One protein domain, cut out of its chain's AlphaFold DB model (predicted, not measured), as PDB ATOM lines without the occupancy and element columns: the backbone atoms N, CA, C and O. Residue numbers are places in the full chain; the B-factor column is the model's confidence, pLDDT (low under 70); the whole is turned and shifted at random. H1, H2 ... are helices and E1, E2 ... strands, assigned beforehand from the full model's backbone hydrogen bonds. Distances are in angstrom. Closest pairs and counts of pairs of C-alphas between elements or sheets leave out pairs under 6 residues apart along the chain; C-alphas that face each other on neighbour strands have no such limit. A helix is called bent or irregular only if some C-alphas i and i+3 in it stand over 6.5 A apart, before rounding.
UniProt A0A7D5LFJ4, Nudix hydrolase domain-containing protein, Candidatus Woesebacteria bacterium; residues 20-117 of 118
ATOM      1  N   ARG A  20     -58.907  34.854  19.996       95.06
ATOM      2  CA  ARG A  20     -58.598  35.341  18.646       95.06
ATOM      3  C   ARG A  20     -59.053  36.778  18.489       95.06
ATOM      4  O   ARG A  20     -58.312  37.557  17.913       95.06
ATOM      5  N   GLU A  21     -60.241  37.110  18.976       95.81
ATOM      6  CA  GLU A  21     -60.777  38.471  18.961       95.81
ATOM      7  C   GLU A  21     -59.834  39.417  19.700       95.81
ATOM      8  O   GLU A  21     -59.378  40.385  19.094       95.81
ATOM      9  N   ALA A  22     -59.387  39.028  20.899       96.06
ATOM     10  CA  ALA A  22     -58.384  39.788  21.638       96.06
ATOM     11  C   ALA A  22     -57.079  39.927  20.848       96.06
ATOM     12  O   ALA A  22     -56.540  41.020  20.735       96.06
ATOM     13  N   ALA A  23     -56.577  38.854  20.230       95.69
ATOM     14  CA  ALA A  23     -55.350  38.935  19.437       95.69
ATOM     15  C   ALA A  23     -55.465  39.880  18.222       95.69
ATOM     16  O   ALA A  23     -54.481  40.529  17.879       95.69
ATOM     17  N   ILE A  24     -56.633  39.960  17.568       95.56
ATOM     18  CA  ILE A  24     -56.873  40.902  16.458       95.56
ATOM     19  C   ILE A  24     -56.941  42.331  16.990       95.56
ATOM     20  O   ILE A  24     -56.302  43.213  16.423       95.56
ATOM     21  N   ARG A  25     -57.708  42.551  18.062       96.31
ATOM     22  CA  ARG A  25     -57.885  43.872  18.664       96.31
ATOM     23  C   ARG A  25     -56.557  44.438  19.158       96.31
ATOM     24  O   ARG A  25     -56.208  45.538  18.765       96.31
ATOM     25  N   GLU A  26     -55.794  43.673  19.933       96.25
ATOM     26  CA  GLU A  26     -54.488  44.096  20.458       96.25
ATOM     27  C   GLU A  26     -53.479  44.336  19.323       96.25
ATOM     28  O   GLU A  26     -52.716  45.295  19.352       96.25
ATOM     29  N   LEU A  27     -53.498  43.515  18.261       94.69
ATOM     30  CA  LEU A  27     -52.674  43.774  17.077       94.69
ATOM     31  C   LEU A  27     -53.034  45.119  16.429       94.69
ATOM     32  O   LEU A  27     -52.133  45.892  16.098       94.69
ATOM     33  N   LEU A  28     -54.326  45.406  16.263       93.62
ATOM     34  CA  LEU A  28     -54.796  46.676  15.720       93.62
ATOM     35  C   LEU A  28     -54.432  47.852  16.636       93.62
ATOM     36  O   LEU A  28     -53.890  48.843  16.161       93.62
ATOM     37  N   GLU A  29     -54.686  47.741  17.937       94.25
ATOM     38  CA  GLU A  29     -54.438  48.806  18.912       94.25
ATOM     39  C   GLU A  29     -52.940  49.126  19.032       94.25
ATOM     40  O   GLU A  29     -52.550  50.292  18.974       94.25
ATOM     41  N   GLU A  30     -52.076  48.113  19.103       94.19
ATOM     42  CA  GLU A  30     -50.638  48.310  19.311       94.19
ATOM     43  C   GLU A  30     -49.848  48.604  18.021       94.19
ATOM     44  O   GLU A  30     -48.717  49.090  18.083       94.19
ATOM     45  N   THR A  31     -50.386  48.288  16.835       91.62
ATOM     46  CA  THR A  31     -49.619  48.395  15.568       91.62
ATOM     47  C   THR A  31     -50.364  49.040  14.401       91.62
ATOM     48  O   THR A  31     -49.769  49.285  13.347       91.62
ATOM     49  N   GLY A  32     -51.670  49.267  14.542       91.19
ATOM     50  CA  GLY A  32     -52.547  49.725  13.466       91.19
ATOM     51  C   GLY A  32     -52.812  48.687  12.370       91.19
ATOM     52  O   GLY A  32     -53.389  49.026  11.341       91.19
ATOM     53  N   LEU A  33     -52.368  47.435  12.534       91.06
ATOM     54  CA  LEU A  33     -52.546  46.396  11.523       91.06
ATOM     55  C   LEU A  33     -53.927  45.747  11.629       91.06
ATOM     56  O   LEU A  33     -54.239  45.060  12.599       91.06
ATOM     57  N   GLU A  34     -54.712  45.889  10.568       90.75
ATOM     58  CA  GLU A  34     -55.973  45.174  10.402       90.75
ATOM     59  C   GLU A  34     -55.745  43.814   9.735       90.75
ATOM     60  O   GLU A  34     -55.087  43.708   8.696       90.75
ATOM     61  N   ILE A  35     -56.322  42.765  10.321       91.62
ATOM     62  CA  ILE A  35     -56.312  41.408   9.767       91.62
ATOM     63  C   ILE A  35     -57.686  40.761   9.928       91.62
ATOM     64  O   ILE A  35     -58.441  41.064  10.854       91.62
ATOM     65  N   LYS A  36     -58.011  39.805   9.059       91.06
ATOM     66  CA  LYS A  36     -59.208  38.970   9.195       91.06
ATOM     67  C   LYS A  36     -58.941  37.805  10.146       91.06
ATOM     68  O   LYS A  36     -57.852  37.236  10.171       91.06
ATOM     69  N   LYS A  37     -59.986  37.333  10.841       89.50
ATOM     70  CA  LYS A  37     -59.913  36.151  11.731       89.50
ATOM     71  C   LYS A  37     -59.375  34.897  11.024       89.50
ATOM     72  O   LYS A  37     -58.710  34.085  11.655       89.50
ATOM     73  N   SER A  38     -59.607  34.762   9.716       89.81
ATOM     74  CA  SER A  38     -59.084  33.669   8.883       89.81
ATOM     75  C   SER A  38     -57.571  33.725   8.631       89.81
ATOM     76  O   SER A  38     -56.997  32.729   8.206       89.81
ATOM     77  N   GLU A  39     -56.930  34.874   8.848       90.31
ATOM     78  CA  GLU A  39     -55.484  35.060   8.665       90.31
ATOM     79  C   GLU A  39     -54.692  34.680   9.929       90.31
ATOM     80  O   GLU A  39     -53.484  34.447   9.858       90.31
ATOM     81  N   LEU A  40     -55.368  34.557  11.080       92.88
ATOM     82  CA  LEU A  40     -54.761  34.086  12.321       92.88
ATOM     83  C   LEU A  40     -54.573  32.572  12.318       92.88
ATOM     84  O   LEU A  40     -55.517  31.781  12.364       92.88
ATOM     85  N   ILE A  41     -53.317  32.164  12.402       92.44
ATOM     86  CA  ILE A  41     -52.915  30.777  12.554       92.44
ATOM     87  C   ILE A  41     -52.765  30.479  14.040       92.44
ATOM     88  O   ILE A  41     -51.926  31.043  14.746       92.44
ATOM     89  N   SER A  42     -53.587  29.550  14.522       89.88
ATOM     90  CA  SER A  42     -53.460  29.014  15.875       89.88
ATOM     91  C   SER A  42     -52.305  28.021  15.927       89.88
ATOM     92  O   SER A  42     -52.222  27.101  15.111       89.88
ATOM     93  N   ILE A  43     -51.427  28.185  16.909       87.94
ATOM     94  CA  ILE A  43     -50.381  27.209  17.211       87.94
ATOM     95  C   ILE A  43     -50.659  26.583  18.583       87.94
ATOM     96  O   ILE A  43     -51.164  27.273  19.471       87.94
ATOM     97  N   PRO A  44     -50.342  25.292  18.803       83.88
ATOM     98  CA  PRO A  44     -50.557  24.621  20.087       83.88
ATOM     99  C   PRO A  44     -49.479  25.040  21.104       83.88
ATOM    100  O   PRO A  44     -48.716  24.225  21.627       83.88
ATOM    101  N   LEU A  45     -49.358  26.348  21.330       85.31
ATOM    102  CA  LEU A  45     -48.370  26.967  22.192       85.31
ATOM    103  C   LEU A  45     -49.064  27.939  23.141       85.31
ATOM    104  O   LEU A  45     -49.550  28.990  22.733       85.31
ATOM    105  N   ILE A  46     -49.034  27.587  24.424       84.62
ATOM    106  CA  ILE A  46     -49.401  28.487  25.510       84.62
ATOM    107  C   ILE A  46     -48.108  29.065  26.070       84.62
ATOM    108  O   ILE A  46     -47.216  28.332  26.513       84.62
ATOM    109  N   HIS A  47     -48.004  30.384  26.034       83.44
ATOM    110  CA  HIS A  47     -46.939  31.116  26.679       83.44
ATOM    111  C   HIS A  47     -47.331  31.401  28.131       83.44
ATOM    112  O   HIS A  47     -48.396  31.942  28.407       83.44
ATOM    113  N   LYS A  48     -46.483  30.985  29.072       84.56
ATOM    114  CA  LYS A  48     -46.667  31.253  30.499       84.56
ATOM    115  C   LYS A  48     -45.714  32.361  30.893       84.56
ATOM    116  O   LYS A  48     -44.501  32.170  30.793       84.56
ATOM    117  N   PHE A  49     -46.257  33.475  31.353       80.06
ATOM    118  CA  PHE A  49     -45.479  34.625  31.764       80.06
ATOM    119  C   PHE A  49     -45.570  34.819  33.274       80.06
ATOM    120  O   PHE A  49     -46.636  34.675  33.870       80.06
ATOM    121  N   LYS A  50     -44.434  35.120  33.907       76.44
ATOM    122  CA  LYS A  50     -44.359  35.376  35.350       76.44
ATOM    123  C   LYS A  50     -43.739  36.742  35.585       76.44
ATOM    124  O   LYS A  50     -42.550  36.937  35.323       76.44
ATOM    125  N   TYR A  51     -44.524  37.669  36.121       69.50
ATOM    126  CA  TYR A  51     -44.045  38.997  36.484       69.50
ATOM    127  C   TYR A  51     -43.306  38.910  37.823       69.50
ATOM    128  O   TYR A  51     -43.919  38.847  38.884       69.50
ATOM    129  N   LYS A  52     -41.969  38.853  37.777       61.66
ATOM    130  CA  LYS A  52     -41.126  38.710  38.981       61.66
ATOM    131  C   LYS A  52     -40.873  40.019  39.735       61.66
ATOM    132  O   LYS A  52     -40.472  39.967  40.889       61.66
ATOM    133  N   ASN A  53     -41.115  41.164  39.095       60.47
ATOM    134  CA  ASN A  53     -40.735  42.488  39.609       60.47
ATOM    135  C   ASN A  53     -41.931  43.308  40.123       60.47
ATOM    136  O   ASN A  53     -41.819  44.521  40.273       60.47
ATOM    137  N   LEU A  54     -43.081  42.672  40.353       62.81
ATOM    138  CA  LEU A  54     -44.241  43.302  40.982       62.81
ATOM    139  C   LEU A  54     -44.368  42.794  42.428       62.81
ATOM    140  O   LEU A  54     -44.016  41.642  42.690       62.81
ATOM    141  N   PRO A  55     -44.876  43.617  43.366       60.53
ATOM    142  CA  PRO A  55     -45.068  43.206  44.763       60.53
ATOM    143  C   PRO A  55     -46.009  41.998  44.899       60.53
ATOM    144  O   PRO A  55     -45.922  41.242  45.862       60.53
ATOM    145  N   LEU A  56     -46.871  41.779  43.903       64.12
ATOM    146  CA  LEU A  56     -47.700  40.590  43.762       64.12
ATOM    147  C   LEU A  56     -47.101  39.664  42.697       64.12
ATOM    148  O   LEU A  56     -46.773  40.102  41.592       64.12
ATOM    149  N   LYS A  57     -47.006  38.364  43.007       63.78
ATOM    150  CA  LYS A  57     -46.699  37.336  42.004       63.78
ATOM    151  C   LYS A  57     -47.882  37.226  41.048       63.78
ATOM    152  O   LYS A  57     -48.870  36.570  41.364       63.78
ATOM    153  N   ILE A  58     -47.766  37.858  39.887       73.44
ATOM    154  CA  ILE A  58     -48.751  37.735  38.816       73.44
ATOM    155  C   ILE A  58     -48.234  36.703  37.816       73.44
ATOM    156  O   ILE A  58     -47.134  36.835  37.267       73.44
ATOM    157  N   GLU A  59     -49.034  35.667  37.591       81.25
ATOM    158  CA  GLU A  59     -48.850  34.717  36.499       81.25
ATOM    159  C   GLU A  59     -49.910  34.995  35.433       81.25
ATOM    160  O   GLU A  59     -51.073  35.222  35.760       81.25
ATOM    161  N   SER A  60     -49.514  34.983  34.163       83.31
ATOM    162  CA  SER A  60     -50.452  35.032  33.045       83.31
ATOM    163  C   SER A  60     -50.204  33.885  32.072       83.31
ATOM    164  O   SER A  60     -49.074  33.432  31.854       83.31
ATOM    165  N   TRP A  61     -51.295  33.400  31.488       88.69
ATOM    166  CA  TRP A  61     -51.286  32.435  30.398       88.69
ATOM    167  C   TRP A  61     -51.745  33.148  29.136       88.69
ATOM    168  O   TRP A  61     -52.815  33.744  29.114       88.69
ATOM    169  N   GLN A  62     -50.930  33.083  28.091       90.38
ATOM    170  CA  GLN A  62     -51.185  33.736  26.817       90.38
ATOM    171  C   GLN A  62     -51.248  32.680  25.716       90.38
ATOM    172  O   GLN A  62     -50.312  31.892  25.533       90.38
ATOM    173  N   GLN A  63     -52.355  32.653  24.980       93.56
ATOM    174  CA  GLN A  63     -52.468  31.865  23.760       93.56
ATOM    175  C   GLN A  63     -51.714  32.587  22.642       93.56
ATOM    176  O   GLN A  63     -51.951  33.764  22.392       93.56
ATOM    177  N   VAL A  64     -50.802  31.884  21.969       93.31
ATOM    178  CA  VAL A  64     -50.019  32.475  20.879       93.31
ATOM    179  C   VAL A  64     -50.714  32.213  19.548       93.31
ATOM    180  O   VAL A  64     -51.093  31.077  19.245       93.31
ATOM    181  N   PHE A  65     -50.826  33.265  18.744       94.75
ATOM    182  CA  PHE A  65     -51.251  33.204  17.354       94.75
ATOM    183  C   PHE A  65     -50.169  33.780  16.450       94.75
ATOM    184  O   PHE A  65     -49.305  34.536  16.891       94.75
ATOM    185  N   VAL A  66     -50.204  33.387  15.182       94.12
ATOM    186  CA  VAL A  66     -49.264  33.850  14.164       94.12
ATOM    187  C   VAL A  66     -50.044  34.289  12.945       94.12
ATOM    188  O   VAL A  66     -50.974  33.606  12.533       94.12
ATOM    189  N   VAL A  67     -49.641  35.401  12.350       92.19
ATOM    190  CA  VAL A  67     -50.170  35.869  11.072       92.19
ATOM    191  C   VAL A  67     -49.005  36.065  10.106       92.19
ATOM    192  O   VAL A  67     -47.955  36.586  10.487       92.19
ATOM    193  N   PHE A  68     -49.169  35.614   8.862       89.25
ATOM    194  CA  PHE A  68     -48.218  35.888   7.788       89.25
ATOM    195  C   PHE A  68     -48.728  37.060   6.969       89.25
ATOM    196  O   PHE A  68     -49.726  36.955   6.261       89.25
ATOM    197  N   LEU A  69     -48.023  38.177   7.068       86.62
ATOM    198  CA  LEU A  69     -48.369  39.391   6.351       86.62
ATOM    199  C   LEU A  69     -47.660  39.439   5.002       86.62
ATOM    200  O   LEU A  69     -46.530  38.966   4.847       86.62
ATOM    201  N   ARG A  70     -48.319  40.049   4.014       81.19
ATOM    202  CA  ARG A  70     -47.672  40.353   2.739       81.19
ATOM    203  C   ARG A  70     -46.591  41.412   2.961       81.19
ATOM    204  O   ARG A  70     -46.718  42.303   3.801       81.19
ATOM    205  N   ARG A  71     -45.506  41.306   2.193       74.50
ATOM    206  CA  ARG A  71     -44.415  42.284   2.228       74.50
ATOM    207  C   ARG A  71     -44.969  43.673   1.898       74.50
ATOM    208  O   ARG A  71     -45.681  43.818   0.911       74.50
ATOM    209  N   GLY A  72     -44.601  44.671   2.698       70.69
ATOM    210  CA  GLY A  72     -45.053  46.054   2.517       70.69
ATOM    211  C   GLY A  72     -46.228  46.467   3.402       70.69
ATOM    212  O   GLY A  72     -46.620  47.625   3.336       70.69
ATOM    213  N   ASN A  73     -46.753  45.577   4.255       76.56
ATOM    214  CA  ASN A  73     -47.708  45.981   5.286       76.56
ATOM    215  C   ASN A  73     -47.045  46.976   6.245       76.56
ATOM    216  O   ASN A  73     -46.093  46.647   6.966       76.56
ATOM    217  N   LEU A  74     -47.539  48.210   6.196       74.62
ATOM    218  CA  LEU A  74     -47.064  49.304   7.023       74.62
ATOM    219  C   LEU A  74     -47.610  49.124   8.435       74.62
ATOM    220  O   LEU A  74     -48.797  48.883   8.626       74.62
ATOM    221  N   ILE A  75     -46.714  49.231   9.409       77.81
ATOM    222  CA  ILE A  75     -47.098  49.479  10.794       77.81
ATOM    223  C   ILE A  75     -47.497  50.950  10.847       77.81
ATOM    224  O   ILE A  75     -46.711  51.809  10.437       77.81
ATOM    225  N   PHE A  76     -48.711  51.227  11.307       73.81
ATOM    226  CA  PHE A  76     -49.147  52.595  11.552       73.81
ATOM    227  C   PHE A  76     -48.808  52.989  12.988       73.81
ATOM    228  O   PHE A  76     -48.420  52.154  13.807       73.81
ATOM    229  N   THR A  77     -48.905  54.283  13.284       71.12
ATOM    230  CA  THR A  77     -48.735  54.793  14.646       71.12
ATOM    231  C   THR A  77     -49.623  53.988  15.601       71.12
ATOM    232  O   THR A  77     -50.822  53.888  15.323       71.12
ATOM    233  N   PRO A  78     -49.068  53.411  16.685       79.19
ATOM    234  CA  PRO A  78     -49.860  52.705  17.683       79.19
ATOM    235  C   PRO A  78     -51.022  53.576  18.167       79.19
ATOM    236  O   PRO A  78     -50.843  54.768  18.429       79.19
ATOM    237  N   ILE A  79     -52.212  52.987  18.245       81.56
ATOM    238  CA  ILE A  79     -53.397  53.636  18.814       81.56
ATOM    239  C   ILE A  79     -53.294  53.599  20.340       81.56
ATOM    240  O   ILE A  79     -53.675  54.556  21.017       81.56
ATOM    241  N   ASP A  80     -52.754  52.505  20.880       84.88
ATOM    242  CA  ASP A  80     -52.494  52.369  22.302       84.88
ATOM    243  C   ASP A  80     -51.378  53.324  22.752       84.88
ATOM    244  O   ASP A  80     -50.230  53.252  22.307       84.88
ATOM    245  N   LYS A  81     -51.726  54.204  23.695       84.62
ATOM    246  CA  LYS A  81     -50.821  55.175  24.324       84.62
ATOM    247  C   LYS A  81     -49.681  54.516  25.108       84.62
ATOM    248  O   LYS A  81     -48.677  55.176  25.370       84.62
ATOM    249  N   ASP A  82     -49.847  53.255  25.505       85.88
ATOM    250  CA  ASP A  82     -48.833  52.497  26.234       85.88
ATOM    251  C   ASP A  82     -47.755  51.930  25.285       85.88
ATOM    252  O   ASP A  82     -46.700  51.475  25.744       85.88
ATOM    253  N   VAL A  83     -47.964  52.022  23.963       89.38
ATOM    254  CA  VAL A  83     -47.003  51.612  22.935       89.38
ATOM    255  C   VAL A  83     -46.336  52.834  22.307       89.38
ATOM    256  O   VAL A  83     -46.917  53.591  21.537       89.38
ATOM    257  N   ILE A  84     -45.047  53.001  22.602       89.12
ATOM    258  CA  ILE A  84     -44.260  54.156  22.144       89.12
ATOM    259  C   ILE A  84     -43.850  54.011  20.668       89.12
ATOM    260  O   ILE A  84     -43.707  55.000  19.952       89.12
ATOM    261  N   TRP A  85     -43.609  52.780  20.210       88.75
ATOM    262  CA  TRP A  85     -43.206  52.479  18.839       88.75
ATOM    263  C   TRP A  85     -43.489  51.016  18.495       88.75
ATOM    264  O   TRP A  85     -43.468  50.146  19.362       88.75
ATOM    265  N   ALA A  86     -43.655  50.735  17.202       89.62
ATOM    266  CA  ALA A  86     -43.720  49.385  16.656       89.62
ATOM    267  C   ALA A  86     -42.836  49.295  15.398       89.62
ATOM    268  O   ALA A  86     -42.732  50.245  14.621       89.62
ATOM    269  N   HIS A  87     -42.121  48.178  15.225       89.81
ATOM    270  CA  HIS A  87     -41.143  48.037  14.143       89.81
ATOM    271  C   HIS A  87     -40.963  46.585  13.695       89.81
ATOM    272  O   HIS A  87     -40.991  45.658  14.506       89.81
ATOM    273  N   TRP A  88     -40.697  46.398  12.403       90.44
ATOM    274  CA  TRP A  88     -40.329  45.101  11.844       90.44
ATOM    275  C   TRP A  88     -38.843  44.821  12.050       90.44
ATOM    276  O   TRP A  88     -37.987  45.577  11.597       90.44
ATOM    277  N   TYR A  89     -38.522  43.690  12.670       91.44
ATOM    278  CA  TYR A  89     -37.148  43.212  12.792       91.44
ATOM    279  C   TYR A  89     -36.974  41.862  12.112       91.44
ATOM    280  O   TYR A  89     -37.897  41.048  12.054       91.44
ATOM    281  N   SER A  90     -35.759  41.607  11.633       91.19
ATOM    282  CA  SER A  90     -35.367  40.278  11.185       91.19
ATOM    283  C   SER A  90     -35.377  39.282  12.354       91.19
ATOM    284  O   SER A  90     -35.263  39.649  13.532       91.19
ATOM    285  N   SER A  91     -35.525  37.997  12.030       89.00
ATOM    286  CA  SER A  91     -35.639  36.919  13.019       89.00
ATOM    287  C   SER A  91     -34.370  36.727  13.861       89.00
ATOM    288  O   SER A  91     -34.458  36.290  15.009       89.00
ATOM    289  N   ASP A  92     -33.202  37.078  13.329       88.94
ATOM    290  CA  ASP A  92     -31.927  37.099  14.048       88.94
ATOM    291  C   ASP A  92     -31.864  38.264  15.050       88.94
ATOM    292  O   ASP A  92     -31.503  38.066  16.215       88.94
ATOM    293  N   LYS A  93     -32.309  39.460  14.644       93.69
ATOM    294  CA  LYS A  93     -32.234  40.670  15.468       93.69
ATOM    295  C   LYS A  93     -33.227  40.654  16.628       93.69
ATOM    296  O   LYS A  93     -32.862  41.042  17.740       93.69
ATOM    297  N   ILE A  94     -34.449  40.155  16.425       93.56
ATOM    298  CA  ILE A  94     -35.517  40.218  17.443       93.56
ATOM    299  C   ILE A  94     -35.148  39.511  18.758       93.56
ATOM    300  O   ILE A  94     -35.514  39.966  19.840       93.56
ATOM    301  N   LEU A  95     -34.346  38.441  18.706       94.00
ATOM    302  CA  LEU A  95     -33.909  37.710  19.901       94.00
ATOM    303  C   LEU A  95     -32.993  38.530  20.818       94.00
ATOM    304  O   LEU A  95     -32.959  38.284  22.029       94.00
ATOM    305  N   SER A  96     -32.253  39.490  20.261       93.94
ATOM    306  CA  SER A  96     -31.444  40.424  21.050       93.94
ATOM    307  C   SER A  96     -32.305  41.499  21.720       93.94
ATOM    308  O   SER A  96     -32.003  41.889  22.843       93.94
ATOM    309  N   LEU A  97     -33.415  41.885  21.082       94.12
ATOM    310  CA  LEU A  97     -34.263  43.006  21.491       94.12
ATOM    311  C   LEU A  97     -35.357  42.629  22.492       94.12
ATOM    312  O   LEU A  97     -35.631  43.415  23.392       94.12
ATOM    313  N   LEU A  98     -35.976  41.447  22.357       93.12
ATOM    314  CA  LEU A  98     -37.065  41.028  23.248       93.12
ATOM    315  C   LEU A  98     -36.635  41.124  24.714       93.12
ATOM    316  O   LEU A  98     -35.619  40.548  25.113       93.12
ATOM    317  N   THR A  99     -37.434  41.800  25.535       91.25
ATOM    318  CA  THR A  99     -37.079  42.047  26.939       91.25
ATOM    319  C   THR A  99     -37.082  40.763  27.759       91.25
ATOM    320  O   THR A  99     -36.231  40.566  28.625       91.25
ATOM    321  N   TYR A 100     -38.002  39.847  27.463       87.69
ATOM    322  CA  TYR A 100     -38.231  38.674  28.299       87.69
ATOM    323  C   TYR A 100     -37.659  37.393  27.708       87.69
ATOM    324  O   TYR A 100     -37.860  37.065  26.534       87.69
ATOM    325  N   ARG A 101     -36.976  36.613  28.552       89.50
ATOM    326  CA  ARG A 101     -36.384  35.325  28.170       89.50
ATOM    327  C   ARG A 101     -37.452  34.343  27.691       89.50
ATOM    328  O   ARG A 101     -37.233  33.616  26.723       89.50
ATOM    329  N   GLU A 102     -38.596  34.326  28.356       88.44
ATOM    330  CA  GLU A 102     -39.727  33.461  28.055       88.44
ATOM    331  C   GLU A 102     -40.271  33.758  26.648       88.44
ATOM    332  O   GLU A 102     -40.560  32.823  25.899       88.44
ATOM    333  N   LEU A 103     -40.342  35.036  26.244       89.75
ATOM    334  CA  LEU A 103     -40.754  35.424  24.890       89.75
ATOM    335  C   LEU A 103     -39.739  34.972  23.839       89.75
ATOM    336  O   LEU A 103     -40.135  34.443  22.803       89.75
ATOM    337  N   LYS A 104     -38.433  35.085  24.117       92.62
ATOM    338  CA  LYS A 104     -37.383  34.554  23.222       92.62
ATOM    339  C   LYS A 104     -37.548  33.049  22.998       92.62
ATOM    340  O   LYS A 104     -37.367  32.561  21.883       92.62
ATOM    341  N   ILE A 105     -37.887  32.302  24.051       92.50
ATOM    342  CA  ILE A 105     -38.157  30.860  23.965       92.50
ATOM    343  C   ILE A 105     -39.412  30.604  23.122       92.50
ATOM    344  O   ILE A 105     -39.364  29.769  22.219       92.50
ATOM    345  N   THR A 106     -40.506  31.326  23.378       91.69
ATOM    346  CA  THR A 106     -41.739  31.237  22.584       91.69
ATOM    347  C   THR A 106     -41.468  31.505  21.109       91.69
ATOM    348  O   THR A 106     -41.788  30.651  20.287       91.69
ATOM    349  N   PHE A 107     -40.789  32.603  20.770       93.44
ATOM    350  CA  PHE A 107     -40.457  32.948  19.389       93.44
ATOM    351  C   PHE A 107     -39.668  31.835  18.688       93.44
ATOM    352  O   PHE A 107     -40.049  31.384  17.609       93.44
ATOM    353  N   ARG A 108     -38.626  31.291  19.333       93.81
ATOM    354  CA  ARG A 108     -37.871  30.148  18.783       93.81
ATOM    355  C   ARG A 108     -38.751  28.921  18.547       93.81
ATOM    356  O   ARG A 108     -38.564  28.221  17.553       93.81
ATOM    357  N   ARG A 109     -39.700  28.641  19.446       92.81
ATOM    358  CA  ARG A 109     -40.649  27.527  19.288       92.81
ATOM    359  C   ARG A 109     -41.597  27.762  18.117       92.81
ATOM    360  O   ARG A 109     -41.838  26.811  17.381       92.81
ATOM    361  N   VAL A 110     -42.075  28.992  17.926       92.25
ATOM    362  CA  VAL A 110     -42.893  29.376  16.768       92.25
ATOM    363  C   VAL A 110     -42.122  29.158  15.470       92.25
ATOM    364  O   VAL A 110     -42.574  28.404  14.615       92.25
ATOM    365  N   VAL A 111     -40.922  29.732  15.348       91.31
ATOM    366  CA  VAL A 111     -40.083  29.576  14.149       91.31
ATOM    367  C   VAL A 111     -39.821  28.096  13.859       91.31
ATOM    368  O   VAL A 111     -40.039  27.631  12.745       91.31
ATOM    369  N   LYS A 112     -39.445  27.314  14.880       91.06
ATOM    370  CA  LYS A 112     -39.222  25.867  14.740       91.06
ATOM    371  C   LYS A 112     -40.487  25.105  14.331       91.06
ATOM    372  O   LYS A 112     -40.377  24.121  13.607       91.06
ATOM    373  N   TYR A 113     -41.661  25.509  14.811       89.44
ATOM    374  CA  TYR A 113     -42.934  24.881  14.451       89.44
ATOM    375  C   TYR A 113     -43.233  25.037  12.957       89.44
ATOM    376  O   TYR A 113     -43.641  24.067  12.323       89.44
ATOM    377  N   PHE A 114     -42.968  26.215  12.386       86.12
ATOM    378  CA  PHE A 114     -43.180  26.459  10.959       86.12
ATOM    379  C   PHE A 114     -42.076  25.873  10.074       86.12
ATOM    380  O   PHE A 114     -42.399  25.282   9.052       86.12
ATOM    381  N   LEU A 115     -40.805  25.917  10.490       82.12
ATOM    382  CA  LEU A 115     -39.707  25.279   9.742       82.12
ATOM    383  C   LEU A 115     -39.847  23.755   9.620       82.12
ATOM    384  O   LEU A 115     -39.287  23.169   8.711       82.12
ATOM    385  N   LYS A 116     -40.560  23.101  10.545       78.50
ATOM    386  CA  LYS A 116     -40.823  21.652  10.498       78.50
ATOM    387  C   LYS A 116     -42.015  21.255   9.624       78.50
ATOM    388  O   LYS A 116     -42.309  20.069   9.519       78.50
ATOM    389  N   ARG A 117     -42.767  22.234   9.122       65.00
ATOM    390  CA  ARG A 117     -43.980  22.035   8.315       65.00
ATOM    391  C   ARG A 117     -43.780  22.410   6.843       65.00
ATOM    392  O   ARG A 117     -44.734  22.303   6.081       65.00
TER     393      ARG A 117
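Overview. This is residues 20 to 117 of the 118 residues of the protein "Nudix hydrolase domain-containing protein" of Candidatus Woesebacteria bacterium (UniProt A0A7D5LFJ4). Look for a long, bent hairpin of two strands, E1 and E2, as the backbone of the picture: helix H3 packs alongside E1, the first turns of helix H1 meet E2 near its last residues, and the hairpin's tip, residues 52 to 57, sticks out. From the end of E2 a long loop, residues 67 to 90, swings out and round before it comes back to the short helix H2, which runs beside H3 in the opposite direction. The printed part has 98 residues with three named helices and two named strands, in the order H1, E1, E2, H2, H3; the sheet has the order E1 - E2 and is antiparallel, and the class is mixed, helices and strands. The whole is compact, with a radius of gyration of the C-alphas of 14.4 A, and its C-alphas span 41 by 37 by 28 A.

Arrangement. Begin at the first printed residue with H1, residues 20 to 31, which touches no helix. Next find E1, residues 41 to 51, and E2, residues 58 to 66, which form a hairpin of antiparallel neighbour strands, with 157 degrees between their directions. Look at residue 44, where E1 bends by 75 degrees. Read across the strands and you find N 47 and O 62 at 2.8 A, and N 41 and O 66 also at 2.8 A, both within hydrogen-bond range; C-alphas 50 and 59, which face each other, are 4.7 A apart. Go back to H1 for its place by the sheet: its closest C-alpha to E2 is that of Ala 23, 7.3 A from that of Phe 65. Now go on to H2, residues 91 to 97, and H3, residues 101 to 115. H3 has 7 pairs of C-alphas within 8 A of E1, the closest being those of His 47 and Thr 106 at 6.6 A, while H3 and E2 are near each other, with 5 pairs of C-alphas within 10 A. H2 and H3 are close but not clearly touching; their closest C-alphas, those of Leu 95 and Lys 104, are 5.7 A apart. Their lines stand at a shallow tilt of 6 degrees, and they run opposite ways. H1 is apart from H2 and from H3, and E1 is apart from H2. In H1 and H3 every O i to N i+4 pair is within hydrogen-bond range; in H2 it is 1 of 3, beside 2 of 4 O i to N i+3 pairs.

Along the chain. Find C-alpha 20 at (-58.598, 35.341, 18.646); from there H1 runs 16.1 A to C-alpha 31. E1 starts at C-alpha 41, at (-52.915, 30.777, 12.554), and covers 26.8 A to C-alpha 51. E2 returns over 25.0 A from C-alpha 58 to C-alpha 66. H2 is neither bent nor irregular, but only just: C-alphas 92 and 95 are 6.2 A apart. H3, the longest helix, runs 21.2 A from C-alpha 101 to C-alpha 115, at (-39.707, 25.279, 9.742).

Size, cuts and confidence. The two C-alphas farthest apart are those of Pro 55 and Arg 71, at 42.6 A. The printed part has no cut. The link from E2 to H2, 24 residues, is long; that from H2 to H3 is tight, and those from H1 to E1 and from E1 to E2 are short. Look in the B-factor column for the confidence: the mean pLDDT of the printed part is 86.4, and residues 51 to 57 and residue 117 are under 70.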